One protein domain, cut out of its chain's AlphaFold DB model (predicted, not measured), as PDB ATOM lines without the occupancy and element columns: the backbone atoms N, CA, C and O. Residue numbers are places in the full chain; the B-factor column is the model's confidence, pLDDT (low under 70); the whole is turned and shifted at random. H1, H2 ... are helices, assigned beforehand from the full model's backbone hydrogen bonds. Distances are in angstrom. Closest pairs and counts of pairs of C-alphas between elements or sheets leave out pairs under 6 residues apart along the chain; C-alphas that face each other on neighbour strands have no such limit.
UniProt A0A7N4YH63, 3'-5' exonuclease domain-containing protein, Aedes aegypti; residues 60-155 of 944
ATOM      1  N   PRO A  60     124.076  40.861 -22.397       68.62
ATOM      2  CA  PRO A  60     122.951  41.789 -22.440       68.62
ATOM      3  C   PRO A  60     121.884  41.393 -21.415       68.62
ATOM      4  O   PRO A  60     121.561  40.212 -21.268       68.62
ATOM      5  N   HIS A  61     121.320  42.375 -20.712       81.69
ATOM      6  CA  HIS A  61     120.211  42.147 -19.786       81.69
ATOM      7  C   HIS A  61     118.955  41.630 -20.531       81.69
ATOM      8  O   HIS A  61     118.772  41.931 -21.708       81.69
ATOM      9  N   ILE A  62     118.050  40.894 -19.864       87.12
ATOM     10  CA  ILE A  62     116.869  40.253 -20.490       87.12
ATOM     11  C   ILE A  62     115.914  41.227 -21.218       87.12
ATOM     12  O   ILE A  62     115.199  40.814 -22.126       87.12
ATOM     13  N   GLY A  63     115.931  42.512 -20.857       86.06
ATOM     14  CA  GLY A  63     115.182  43.591 -21.522       86.06
ATOM     15  C   GLY A  63     115.749  44.027 -22.878       86.06
ATOM     16  O   GLY A  63     115.039  44.659 -23.659       86.06
ATOM     17  N   TRP A  64     116.996  43.672 -23.189       88.38
ATOM     18  CA  TRP A  64     117.638  44.023 -24.454       88.38
ATOM     19  C   TRP A  64     116.971  43.299 -25.631       88.38
ATOM     20  O   TRP A  64     116.845  42.070 -25.626       88.38
ATOM     21  N   ARG A  65     116.532  44.069 -26.635       87.44
ATOM     22  CA  ARG A  65     115.794  43.617 -27.831       87.44
ATOM     23  C   ARG A  65     114.581  42.734 -27.514       87.44
ATOM     24  O   ARG A  65     114.266  41.800 -28.250       87.44
ATOM     25  N   ALA A  66     113.906  42.999 -26.394       88.88
ATOM     26  CA  ALA A  66     112.776  42.191 -25.941       88.88
ATOM     27  C   ALA A  66     111.446  42.544 -26.637       88.88
ATOM     28  O   ALA A  66     110.543  41.711 -26.662       88.88
ATOM     29  N   GLY A  67     111.296  43.746 -27.192       90.44
ATOM     30  CA  GLY A  67     110.065  44.225 -27.828       90.44
ATOM     31  C   GLY A  67     109.939  43.911 -29.323       90.44
ATOM     32  O   GLY A  67     110.807  43.301 -29.948       90.44
ATOM     33  N   ILE A  68     108.837  44.369 -29.926       90.81
ATOM     34  CA  ILE A  68     108.611  44.288 -31.380       90.81
ATOM     35  C   ILE A  68     109.657  45.134 -32.106       90.81
ATOM     36  O   ILE A  68     109.899  46.280 -31.719       90.81
ATOM     37  N   GLY A  69     110.221  44.584 -33.185       86.12
ATOM     38  CA  GLY A  69     111.259  45.251 -33.973       86.12
ATOM     39  C   GLY A  69     112.567  45.408 -33.204       86.12
ATOM     40  O   GLY A  69     113.278  46.382 -33.427       86.12
ATOM     41  N   ASP A  70     112.843  44.491 -32.270       84.62
ATOM     42  CA  ASP A  70     114.045  44.483 -31.437       84.62
ATOM     43  C   ASP A  70     114.210  45.734 -30.560       84.62
ATOM     44  O   ASP A  70     115.324  46.133 -30.224       84.62
ATOM     45  N   ARG A  71     113.095  46.358 -30.165       88.44
ATOM     46  CA  ARG A  71     113.104  47.477 -29.216       88.44
ATOM     47  C   ARG A  71     113.490  46.999 -27.818       88.44
ATOM     48  O   ARG A  71     113.016  45.956 -27.365       88.44
ATOM     49  N   ASP A  72     114.313  47.778 -27.128       90.12
ATOM     50  CA  ASP A  72     114.667  47.512 -25.736       90.12
ATOM     51  C   ASP A  72     113.469  47.767 -24.814       90.12
ATOM     52  O   ASP A  72     112.685  48.698 -25.016       90.12
ATOM     53  N   PHE A  73     113.322  46.919 -23.801       92.88
ATOM     54  CA  PHE A  73     112.374  47.105 -22.714       92.88
ATOM     55  C   PHE A  73     113.113  47.666 -21.503       92.88
ATOM     56  O   PHE A  73     114.110  47.089 -21.064       92.88
ATOM     57  N   ASP A  74     112.612  48.778 -20.969       91.00
ATOM     58  CA  ASP A  74     113.128  49.358 -19.737       91.00
ATOM     59  C   ASP A  74     112.798  48.448 -18.547       91.00
ATOM     60  O   ASP A  74     111.644  48.119 -18.278       91.00
ATOM     61  N   ILE A  75     113.839  48.031 -17.845       89.62
ATOM     62  CA  ILE A  75     113.797  47.074 -16.732       89.62
ATOM     63  C   ILE A  75     114.241  47.712 -15.422       89.62
ATOM     64  O   ILE A  75     114.219  47.042 -14.389       89.62
ATOM     65  N   GLU A  76     114.625  48.988 -15.464       89.44
ATOM     66  CA  GLU A  76     115.033  49.733 -14.287       89.44
ATOM     67  C   GLU A  76     113.850  49.891 -13.327       89.44
ATOM     68  O   GLU A  76     112.685  50.076 -13.718       89.44
ATOM     69  N   LEU A  77     114.169  49.776 -12.040       89.75
ATOM     70  CA  LEU A  77     113.245  50.017 -10.943       89.75
ATOM     71  C   LEU A  77     113.582  51.381 -10.342       89.75
ATOM     72  O   LEU A  77     114.721  51.609  -9.942       89.75
ATOM     73  N   ASP A  78     112.588  52.261 -10.212       88.19
ATOM     74  CA  ASP A  78     112.755  53.524  -9.482       88.19
ATOM     75  C   ASP A  78     113.309  53.258  -8.069       88.19
ATOM     76  O   ASP A  78     112.925  52.264  -7.448       88.19
ATOM     77  N   GLU A  79     114.133  54.155  -7.508       86.12
ATOM     78  CA  GLU A  79     114.830  53.930  -6.221       86.12
ATOM     79  C   GLU A  79     113.908  53.432  -5.094       86.12
ATOM     80  O   GLU A  79     114.245  52.510  -4.348       86.12
ATOM     81  N   ASN A  80     112.701  53.997  -4.998       87.88
ATOM     82  CA  ASN A  80     111.710  53.594  -3.997       87.88
ATOM     83  C   ASN A  80     111.240  52.143  -4.190       87.88
ATOM     84  O   ASN A  80     111.047  51.412  -3.214       87.88
ATOM     85  N   ILE A  81     111.047  51.723  -5.443       89.75
ATOM     86  CA  ILE A  81     110.600  50.374  -5.793       89.75
ATOM     87  C   ILE A  81     111.756  49.382  -5.703       89.75
ATOM     88  O   ILE A  81     111.546  48.273  -5.217       89.75
ATOM     89  N   ALA A  82     112.969  49.784  -6.087       88.81
ATOM     90  CA  ALA A  82     114.177  48.992  -5.900       88.81
ATOM     91  C   ALA A  82     114.378  48.658  -4.413       88.81
ATOM     92  O   ALA A  82     114.463  47.484  -4.053       88.81
ATOM     93  N   ASN A  83     114.317  49.662  -3.529       90.00
ATOM     94  CA  ASN A  83     114.437  49.466  -2.082       90.00
ATOM     95  C   ASN A  83     113.304  48.586  -1.510       90.00
ATOM     96  O   ASN A  83     113.540  47.687  -0.698       90.00
ATOM     97  N   TRP A  84     112.060  48.785  -1.968       93.19
ATOM     98  CA  TRP A  84     110.949  47.897  -1.603       93.19
ATOM     99  C   TRP A  84     111.196  46.450  -2.060       93.19
ATOM    100  O   TRP A  84     110.929  45.510  -1.302       93.19
ATOM    101  N   PHE A  85     111.707  46.267  -3.279       92.94
ATOM    102  CA  PHE A  85     111.945  44.962  -3.882       92.94
ATOM    103  C   PHE A  85     113.090  44.217  -3.196       92.94
ATOM    104  O   PHE A  85     112.971  43.013  -2.971       92.94
ATOM    105  N   GLU A  86     114.150  44.909  -2.771       90.19
ATOM    106  CA  GLU A  86     115.207  44.310  -1.951       90.19
ATOM    107  C   GLU A  86     114.657  43.778  -0.624       90.19
ATOM    108  O   GLU A  86     114.845  42.602  -0.299       90.19
ATOM    109  N   GLY A  87     113.864  44.586   0.091       88.50
ATOM    110  CA  GLY A  87     113.202  44.135   1.319       88.50
ATOM    111  C   GLY A  87     112.206  42.990   1.082       88.50
ATOM    112  O   GLY A  87     112.052  42.091   1.915       88.50
ATOM    113  N   PHE A  88     111.529  42.979  -0.069       91.75
ATOM    114  CA  PHE A  88     110.667  41.870  -0.475       91.75
ATOM    115  C   PHE A  88     111.466  40.590  -0.764       91.75
ATOM    116  O   PHE A  88     111.071  39.513  -0.308       91.75
ATOM    117  N   ARG A  89     112.609  40.693  -1.449       91.56
ATOM    118  CA  ARG A  89     113.531  39.581  -1.736       91.56
ATOM    119  C   ARG A  89     114.057  38.948  -0.447       91.56
ATOM    120  O   ARG A  89     114.067  37.720  -0.335       91.56
ATOM    121  N   ASP A  90     114.401  39.754   0.552       88.56
ATOM    122  CA  ASP A  90     114.846  39.268   1.866       88.56
ATOM    123  C   ASP A  90     113.724  38.559   2.637       88.56
ATOM    124  O   ASP A  90     113.918  37.474   3.207       88.56
ATOM    125  N   SER A  91     112.508  39.112   2.575       86.94
ATOM    126  CA  SER A  91     111.305  38.461   3.101       86.94
ATOM    127  C   SER A  91     111.060  37.116   2.408       86.94
ATOM    128  O   SER A  91     110.790  36.115   3.072       86.94
ATOM    129  N   PHE A  92     111.201  37.049   1.081       89.50
ATOM    130  CA  PHE A  92     111.038  35.811   0.319       89.50
ATOM    131  C   PHE A  92     112.118  34.778   0.651       89.50
ATOM    132  O   PHE A  92     111.832  33.583   0.748       89.50
ATOM    133  N   LYS A  93     113.364  35.212   0.880       88.12
ATOM    134  CA  LYS A  93     114.462  34.328   1.287       88.12
ATOM    135  C   LYS A  93     114.135  33.603   2.595       88.12
ATOM    136  O   LYS A  93     114.424  32.406   2.683       88.12
ATOM    137  N   THR A  94     113.497  34.315   3.524       86.69
ATOM    138  CA  THR A  94     113.137  33.856   4.873       86.69
ATOM    139  C   THR A  94     111.855  33.026   4.892       86.69
ATOM    140  O   THR A  94     111.870  31.881   5.337       86.69
ATOM    141  N   PHE A  95     110.749  33.572   4.385       85.56
ATOM    142  CA  PHE A  95     109.421  32.960   4.514       85.56
ATOM    143  C   PHE A  95     109.052  32.029   3.359       85.56
ATOM    144  O   PHE A  95     108.114  31.245   3.492       85.56
ATOM    145  N   LYS A  96     109.802  32.084   2.247       88.62
ATOM    146  CA  LYS A  96     109.492  31.387   0.988       88.62
ATOM    147  C   LYS A  96     108.082  31.718   0.485       88.62
ATOM    148  O   LYS A  96     107.395  32.597   1.001       88.62
ATOM    149  N   LYS A  97     107.658  31.043  -0.583       89.06
ATOM    150  CA  LYS A  97     106.306  31.172  -1.131       89.06
ATOM    151  C   LYS A  97     105.261  30.821  -0.061       89.06
ATOM    152  O   LYS A  97     105.293  29.728   0.501       89.06
ATOM    153  N   GLY A  98     104.311  31.725   0.163       85.88
ATOM    154  CA  GLY A  98     103.224  31.560   1.124       85.88
ATOM    155  C   GLY A  98     102.342  32.811   1.222       85.88
ATOM    156  O   GLY A  98     102.654  33.820   0.586       85.88
ATOM    157  N   PRO A  99     101.277  32.785   2.048       86.88
ATOM    158  CA  PRO A  99     100.254  33.835   2.079       86.88
ATOM    159  C   PRO A  99     100.788  35.246   2.347       86.88
ATOM    160  O   PRO A  99     100.296  36.206   1.769       86.88
ATOM    161  N   LEU A 100     101.826  35.383   3.183       88.00
ATOM    162  CA  LEU A 100     102.449  36.677   3.479       88.00
ATOM    163  C   LEU A 100     103.111  37.296   2.238       88.00
ATOM    164  O   LEU A 100     102.958  38.488   1.977       88.00
ATOM    165  N   ILE A 101     103.848  36.484   1.479       91.81
ATOM    166  CA  ILE A 101     104.495  36.913   0.236       91.81
ATOM    167  C   ILE A 101     103.442  37.247  -0.814       91.81
ATOM    168  O   ILE A 101     103.531  38.307  -1.432       91.81
ATOM    169  N   SER A 102     102.431  36.384  -0.964       91.81
ATOM    170  CA  SER A 102     101.308  36.616  -1.869       91.81
ATOM    171  C   SER A 102     100.630  37.947  -1.551       91.81
ATOM    172  O   SER A 102     100.582  38.821  -2.408       91.81
ATOM    173  N   GLN A 103     100.232  38.181  -0.295       91.00
ATOM    174  CA  GLN A 103      99.581  39.428   0.117       91.00
ATOM    175  C   GLN A 103     100.433  40.667  -0.188       91.00
ATOM    176  O   GLN A 103      99.904  41.681  -0.637       91.00
ATOM    177  N   ARG A 104     101.755  40.604   0.023       94.06
ATOM    178  CA  ARG A 104     102.656  41.725  -0.291       94.06
ATOM    179  C   ARG A 104     102.703  42.037  -1.787       94.06
ATOM    180  O   ARG A 104     102.675  43.215  -2.132       94.06
ATOM    181  N   LEU A 105     102.744  41.021  -2.653       95.50
ATOM    182  CA  LEU A 105     102.674  41.218  -4.107       95.50
ATOM    183  C   LEU A 105     101.305  41.745  -4.545       95.50
ATOM    184  O   LEU A 105     101.247  42.685  -5.327       95.50
ATOM    185  N   GLN A 106     100.211  41.219  -3.987       95.38
ATOM    186  CA  GLN A 106      98.858  41.719  -4.268       95.38
ATOM    187  C   GLN A 106      98.729  43.214  -3.909       95.38
ATOM    188  O   GLN A 106      98.218  44.003  -4.701       95.38
ATOM    189  N   MET A 107      99.255  43.632  -2.749       93.88
ATOM    190  CA  MET A 107      99.283  45.048  -2.350       93.88
ATOM    191  C   MET A 107     100.191  45.898  -3.242       93.88
ATOM    192  O   MET A 107      99.882  47.061  -3.485       93.88
ATOM    193  N   PHE A 108     101.305  45.346  -3.726       95.88
ATOM    194  CA  PHE A 108     102.166  46.034  -4.683       95.88
ATOM    195  C   PHE A 108     101.423  46.303  -5.997       95.88
ATOM    196  O   PHE A 108     101.342  47.454  -6.430       95.88
ATOM    197  N   TYR A 109     100.804  45.274  -6.587       96.12
ATOM    198  CA  TYR A 109     100.045  45.410  -7.835       96.12
ATOM    199  C   TYR A 109      98.861  46.372  -7.711       96.12
ATOM    200  O   TYR A 109      98.604  47.135  -8.637       96.12
ATOM    201  N   MET A 110      98.202  46.415  -6.551       94.88
ATOM    202  CA  MET A 110      97.109  47.356  -6.295       94.88
ATOM    203  C   MET A 110      97.552  48.828  -6.273       94.88
ATOM    204  O   MET A 110      96.767  49.704  -6.621       94.88
ATOM    205  N   ASN A 111      98.801  49.108  -5.889       92.06
ATOM    206  CA  ASN A 111      99.349  50.470  -5.829       92.06
ATOM    207  C   ASN A 111     100.089  50.884  -7.114       92.06
ATOM    208  O   ASN A 111     100.660  51.974  -7.178       92.06
ATOM    209  N   THR A 112     100.098  50.025  -8.132       90.25
ATOM    210  CA  THR A 112     100.862  50.221  -9.364       90.25
ATOM    211  C   THR A 112      99.961  50.680 -10.508       90.25
ATOM    212  O   THR A 112      98.863  50.164 -10.684       90.25
ATOM    213  N   ARG A 113     100.429  51.637 -11.327       87.81
ATOM    214  CA  ARG A 113      99.645  52.173 -12.461       87.81
ATOM    215  C   ARG A 113      99.395  51.141 -13.564       87.81
ATOM    216  O   ARG A 113      98.284  51.063 -14.068       87.81
ATOM    217  N   ASN A 114     100.419  50.363 -13.925       94.69
ATOM    218  CA  ASN A 114     100.309  49.266 -14.885       94.69
ATOM    219  C   ASN A 114     100.893  47.975 -14.280       94.69
ATOM    220  O   ASN A 114     102.103  47.752 -14.363       94.69
ATOM    221  N   PRO A 115     100.073  47.127 -13.634       95.69
ATOM    222  CA  PRO A 115     100.575  45.945 -12.936       95.69
ATOM    223  C   PRO A 115     101.196  44.909 -13.889       95.69
ATOM    224  O   PRO A 115     102.098  44.183 -13.477       95.69
ATOM    225  N   TYR A 116     100.790  44.876 -15.165       97.12
ATOM    226  CA  TYR A 116     101.347  43.972 -16.176       97.12
ATOM    227  C   TYR A 116     102.806  44.309 -16.488       97.12
ATOM    228  O   TYR A 116     103.677  43.451 -16.351       97.12
ATOM    229  N   GLU A 117     103.082  45.566 -16.838       96.31
ATOM    230  CA  GLU A 117     104.437  46.052 -17.121       96.31
ATOM    231  C   GLU A 117     105.358  45.854 -15.913       96.31
ATOM    232  O   GLU A 117     106.434  45.262 -16.022       96.31
ATOM    233  N   TRP A 118     104.895  46.258 -14.729       95.38
ATOM    234  CA  TRP A 118     105.675  46.113 -13.506       95.38
ATOM    235  C   TRP A 118     105.887  44.657 -13.099       95.38
ATOM    236  O   TRP A 118     106.930  44.342 -12.534       95.38
ATOM    237  N   SER A 119     104.966  43.743 -13.418       96.88
ATOM    238  CA  SER A 119     105.204  42.311 -13.198       96.88
ATOM    239  C   SER A 119     106.398  41.795 -14.009       96.88
ATOM    240  O   SER A 119     107.180  41.002 -13.484       96.88
ATOM    241  N   LEU A 120     106.600  42.294 -15.237       96.44
ATOM    242  CA  LEU A 120     107.758  41.955 -16.069       96.44
ATOM    243  C   LEU A 120     109.037  42.617 -15.551       96.44
ATOM    244  O   LEU A 120     110.069  41.953 -15.487       96.44
ATOM    245  N   LYS A 121     108.972  43.882 -15.108       95.50
ATOM    246  CA  LYS A 121     110.113  44.559 -14.463       95.50
ATOM    247  C   LYS A 121     110.564  43.816 -13.201       95.50
ATOM    248  O   LYS A 121     111.748  43.524 -13.046       95.50
ATOM    249  N   LEU A 122     109.624  43.432 -12.332       95.38
ATOM    250  CA  LEU A 122     109.923  42.625 -11.150       95.38
ATOM    251  C   LEU A 122     110.504  41.260 -11.532       95.38
ATOM    252  O   LEU A 122     111.489  40.842 -10.932       95.38
ATOM    253  N   PHE A 123     109.933  40.581 -12.533       95.50
ATOM    254  CA  PHE A 123     110.445  39.303 -13.029       95.50
ATOM    255  C   PHE A 123     111.899  39.418 -13.502       95.50
ATOM    256  O   PHE A 123     112.729  38.614 -13.089       95.50
ATOM    257  N   ALA A 124     112.223  40.431 -14.308       93.88
ATOM    258  CA  ALA A 124     113.572  40.652 -14.829       93.88
ATOM    259  C   ALA A 124     114.612  40.900 -13.722       93.88
ATOM    260  O   ALA A 124     115.732  40.404 -13.795       93.88
ATOM    261  N   ASN A 125     114.212  41.592 -12.653       93.50
ATOM    262  CA  ASN A 125     115.071  41.879 -11.503       93.50
ATOM    263  C   ASN A 125     115.185  40.707 -10.506       93.50
ATOM    264  O   ASN A 125     115.896  40.796  -9.500       93.50
ATOM    265  N   CYS A 126     114.509  39.580 -10.753       91.56
ATOM    266  CA  CYS A 126     114.663  38.383  -9.935       91.56
ATOM    267  C   CYS A 126     115.965  37.636 -10.294       91.56
ATOM    268  O   CYS A 126     116.191  37.351 -11.468       91.56
ATOM    269  N   PRO A 127     116.786  37.199  -9.318       87.25
ATOM    270  CA  PRO A 127     118.015  36.441  -9.597       87.25
ATOM    271  C   PRO A 127     117.794  35.076 -10.269       87.25
ATOM    272  O   PRO A 127     118.728  34.481 -10.794       87.25
ATOM    273  N   ASP A 128     116.576  34.542 -10.200       89.94
ATOM    274  CA  ASP A 128     116.200  33.216 -10.688       89.94
ATOM    275  C   ASP A 128     115.388  33.253 -11.995       89.94
ATOM    276  O   ASP A 128     114.824  32.231 -12.399       89.94
ATOM    277  N   HIS A 129     115.346  34.401 -12.683       88.19
ATOM    278  CA  HIS A 129     114.592  34.562 -13.929       88.19
ATOM    279  C   HIS A 129     115.129  33.701 -15.090       88.19
ATOM    280  O   HIS A 129     114.347  33.309 -15.951       88.19
ATOM    281  N   ASN A 130     116.426  33.355 -15.096       85.31
ATOM    282  CA  ASN A 130     117.057  32.480 -16.104       85.31
ATOM    283  C   ASN A 130     116.743  30.986 -15.920       85.31
ATOM    284  O   ASN A 130     117.084  30.166 -16.769       85.31
ATOM    285  N   SER A 131     116.190  30.584 -14.773       87.31
ATOM    286  CA  SER A 131     115.786  29.190 -14.547       87.31
ATOM    287  C   SER A 131     114.613  29.081 -13.564       87.31
ATOM    288  O   SER A 131     114.728  28.434 -12.514       87.31
ATOM    289  N   PRO A 132     113.448  29.682 -13.882       89.19
ATOM    290  CA  PRO A 132     112.348  29.773 -12.937       89.19
ATOM    291  C   PRO A 132     111.847  28.386 -12.539       89.19
ATOM    292  O   PRO A 132     111.665  27.487 -13.366       89.19
ATOM    293  N   LYS A 133     111.585  28.212 -11.246       89.12
ATOM    294  CA  LYS A 133     110.957  27.008 -10.696       89.12
ATOM    295  C   LYS A 133     109.681  27.410  -9.993       89.12
ATOM    296  O   LYS A 133     109.538  28.500  -9.476       89.12
ATOM    297  N   SER A 134     108.777  26.466  -9.847       86.69
ATOM    298  CA  SER A 134     107.470  26.701  -9.226       86.69
ATOM    299  C   SER A 134     107.458  27.159  -7.740       86.69
ATOM    300  O   SER A 134     106.389  27.439  -7.198       86.69
ATOM    301  N   ASN A 135     108.623  27.215  -7.078       87.69
ATOM    302  CA  ASN A 135     108.836  27.773  -5.729       87.69
ATOM    303  C   ASN A 135     109.787  28.989  -5.739       87.69
ATOM    304  O   ASN A 135     110.237  29.434  -4.684       87.69
ATOM    305  N   SER A 136     110.172  29.444  -6.927       93.06
ATOM    306  CA  SER A 136     111.148  30.498  -7.158       93.06
ATOM    307  C   SER A 136     110.461  31.867  -7.105       93.06
ATOM    308  O   SER A 136     109.232  31.966  -7.221       93.06
ATOM    309  N   LEU A 137     111.242  32.919  -6.884       94.38
ATOM    310  CA  LEU A 137     110.755  34.290  -6.786       94.38
ATOM    311  C   LEU A 137     110.157  34.735  -8.125       94.38
ATOM    312  O   LEU A 137     108.986  35.105  -8.151       94.38
ATOM    313  N   ALA A 138     110.903  34.585  -9.226       94.69
ATOM    314  CA  ALA A 138     110.444  34.927 -10.575       94.69
ATOM    315  C   ALA A 138     109.103  34.260 -10.942       94.69
ATOM    316  O   ALA A 138     108.197  34.911 -11.459       94.69
ATOM    317  N   TYR A 139     108.930  32.971 -10.621       95.69
ATOM    318  CA  TYR A 139     107.658  32.277 -10.848       95.69
ATOM    319  C   TYR A 139     106.530  32.847  -9.979       95.69
ATOM    320  O   TYR A 139     105.415  33.023 -10.462       95.69
ATOM    321  N   THR A 140     106.817  33.148  -8.708       95.62
ATOM    322  CA  THR A 140     105.823  33.678  -7.761       95.62
ATOM    323  C   THR A 140     105.340  35.071  -8.170       95.62
ATOM    324  O   THR A 140     104.156  35.354  -8.037       95.62
ATOM    325  N   VAL A 141     106.222  35.922  -8.709       96.88
ATOM    326  CA  VAL A 141     105.858  37.249  -9.240       96.88
ATOM    327  C   VAL A 141     104.750  37.119 -10.290       96.88
ATOM    328  O   VAL A 141     103.679  37.702 -10.139       96.88
ATOM    329  N   LEU A 142     104.955  36.288 -11.315       97.38
ATOM    330  CA  LEU A 142     103.952  36.103 -12.369       97.38
ATOM    331  C   LEU A 142     102.715  35.333 -11.876       97.38
ATOM    332  O   LEU A 142     101.595  35.633 -12.285       97.38
ATOM    333  N   GLU A 143     102.875  34.392 -10.946       97.31
ATOM    334  CA  GLU A 143     101.747  33.654 -10.366       97.31
ATOM    335  C   GLU A 143     100.790  34.566  -9.600       97.31
ATOM    336  O   GLU A 143      99.573  34.460  -9.759       97.31
ATOM    337  N   GLU A 144     101.330  35.490  -8.808       96.75
ATOM    338  CA  GLU A 144     100.524  36.469  -8.089       96.75
ATOM    339  C   GLU A 144      99.922  37.511  -9.029       96.75
ATOM    340  O   GLU A 144      98.784  37.915  -8.799       96.75
ATOM    341  N   MET A 145     100.600  37.869 -10.127       97.94
ATOM    342  CA  MET A 145     100.001  38.707 -11.171       97.94
ATOM    343  C   MET A 145      98.781  38.027 -11.813       97.94
ATOM    344  O   MET A 145      97.735  38.656 -11.980       97.94
ATOM    345  N   ARG A 146      98.861  36.722 -12.109       97.88
ATOM    346  CA  ARG A 146      97.705  35.951 -12.598       97.88
ATOM    347  C   ARG A 146      96.565  35.935 -11.580       97.88
ATOM    348  O   ARG A 146      95.409  36.151 -11.938       97.88
ATOM    349  N   ASN A 147      96.883  35.684 -10.310       96.62
ATOM    350  CA  ASN A 147      95.884  35.671  -9.242       96.62
ATOM    351  C   ASN A 147      95.235  37.053  -9.069       96.62
ATOM    352  O   ASN A 147      94.018  37.126  -8.923       96.62
ATOM    353  N   PHE A 148      96.022  38.129  -9.154       97.31
ATOM    354  CA  PHE A 148      95.557  39.515  -9.082       97.31
ATOM    355  C   PHE A 148      94.608  39.830 -10.244       97.31
ATOM    356  O   PHE A 148      93.477  40.257 -10.014       97.31
ATOM    357  N   LYS A 149      95.014  39.513 -11.484       97.06
ATOM    358  CA  LYS A 149      94.169  39.649 -12.680       97.06
ATOM    359  C   LYS A 149      92.822  38.949 -12.494       97.06
ATOM    360  O   LYS A 149      91.780  39.555 -12.732       97.06
ATOM    361  N   LYS A 150      92.840  37.694 -12.034       96.19
ATOM    362  CA  LYS A 150      91.630  36.884 -11.834       96.19
ATOM    363  C   LYS A 150      90.748  37.405 -10.697       96.19
ATOM    364  O   LYS A 150      89.533  37.435 -10.844       96.19
ATOM    365  N   HIS A 151      91.340  37.791  -9.569       95.44
ATOM    366  CA  HIS A 151      90.606  38.255  -8.390       95.44
ATOM    367  C   HIS A 151      89.879  39.580  -8.651       95.44
ATOM    368  O   HIS A 151      88.732  39.739  -8.246       95.44
ATOM    369  N   TYR A 152      90.530  40.511  -9.353       94.19
ATOM    370  CA  TYR A 152      89.972  41.830  -9.659       94.19
ATOM    371  C   TYR A 152      89.319  41.922 -11.045       94.19
ATOM    372  O   TYR A 152      88.863  42.997 -11.424       94.19
ATOM    373  N   ASN A 153      89.255  40.810 -11.785       93.25
ATOM    374  CA  ASN A 153      88.702  40.732 -13.140       93.25
ATOM    375  C   ASN A 153      89.271  41.810 -14.087       93.25
ATOM    376  O   ASN A 153      88.529  42.504 -14.785       93.25
ATOM    377  N   LEU A 154      90.596  41.986 -14.069       93.44
ATOM    378  CA  LEU A 154      91.282  42.967 -14.913       93.44
ATOM    379  C   LEU A 154      91.370  42.485 -16.365       93.44
ATOM    380  O   LEU A 154      91.854  41.383 -16.631       93.44
ATOM    381  N   GLY A 155      90.949  43.344 -17.295       91.12
ATOM    382  CA  GLY A 155      91.177  43.168 -18.729       91.12
ATOM    383  C   GLY A 155      92.521  43.745 -19.183       91.12
ATOM    384  O   GLY A 155      93.175  44.486 -18.451       91.12
TER     385      GLY A 155
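AT A GLANCE: This is residues 60 to 155 of the 944 residues of the protein "3'-5' exonuclease domain-containing protein" of Aedes aegypti (UniProt A0A7N4YH63). Two helical hairpins, H1 with H2 and H3 with H4, are stacked crosswise, with H2 packing on H4; residues 60 to 78 form a tail before H1. The 96 printed residues include four named helices, H1 to H4 in order, and no named strand: all helix. The whole is compact, with a radius of gyration of the C-alphas of 13.3 A and spans of 39 by 30 by 27 A.

HOW THE PARTS SIT: H1, residues 79 to 95, and H2, residues 99 to 110, form a hairpin at a shallow tilt of 18 degrees; residues 88 to 95 of H1 touch Ile 101 alone, the closest C-alphas being those of Phe 92 and Ile 101, 6.6 A. H2 touches H4, residues 137 to 152, at a steep tilt of 64 degrees, closest at the C-alphas of Gln 106 and Phe 148, 6.2 A. H3, residues 115 to 124, forms a hairpin with H4 at a shallow tilt of 8 degrees, touching its residues 138 to 145 alone; the C-alphas of Phe 123 and Ala 138 are closest, 5.0 A. Every O i to N i+4 pair is within hydrogen-bond range in H1, H2 and H3, and 11 of 12 in H4.

IN THESE COORDINATES: H1 begins at C-alpha 79 (114.830, 53.930, -6.221) and is 24.2 A long, H2 16.2 A, H3 14.2 A; H4, 22.3 A, ends at C-alpha 152 (89.972, 41.830, -9.659).

THE WHOLE: The printed part has no cut; the link from H3 to H4 is long, and pLDDT is under 70 at residue 60.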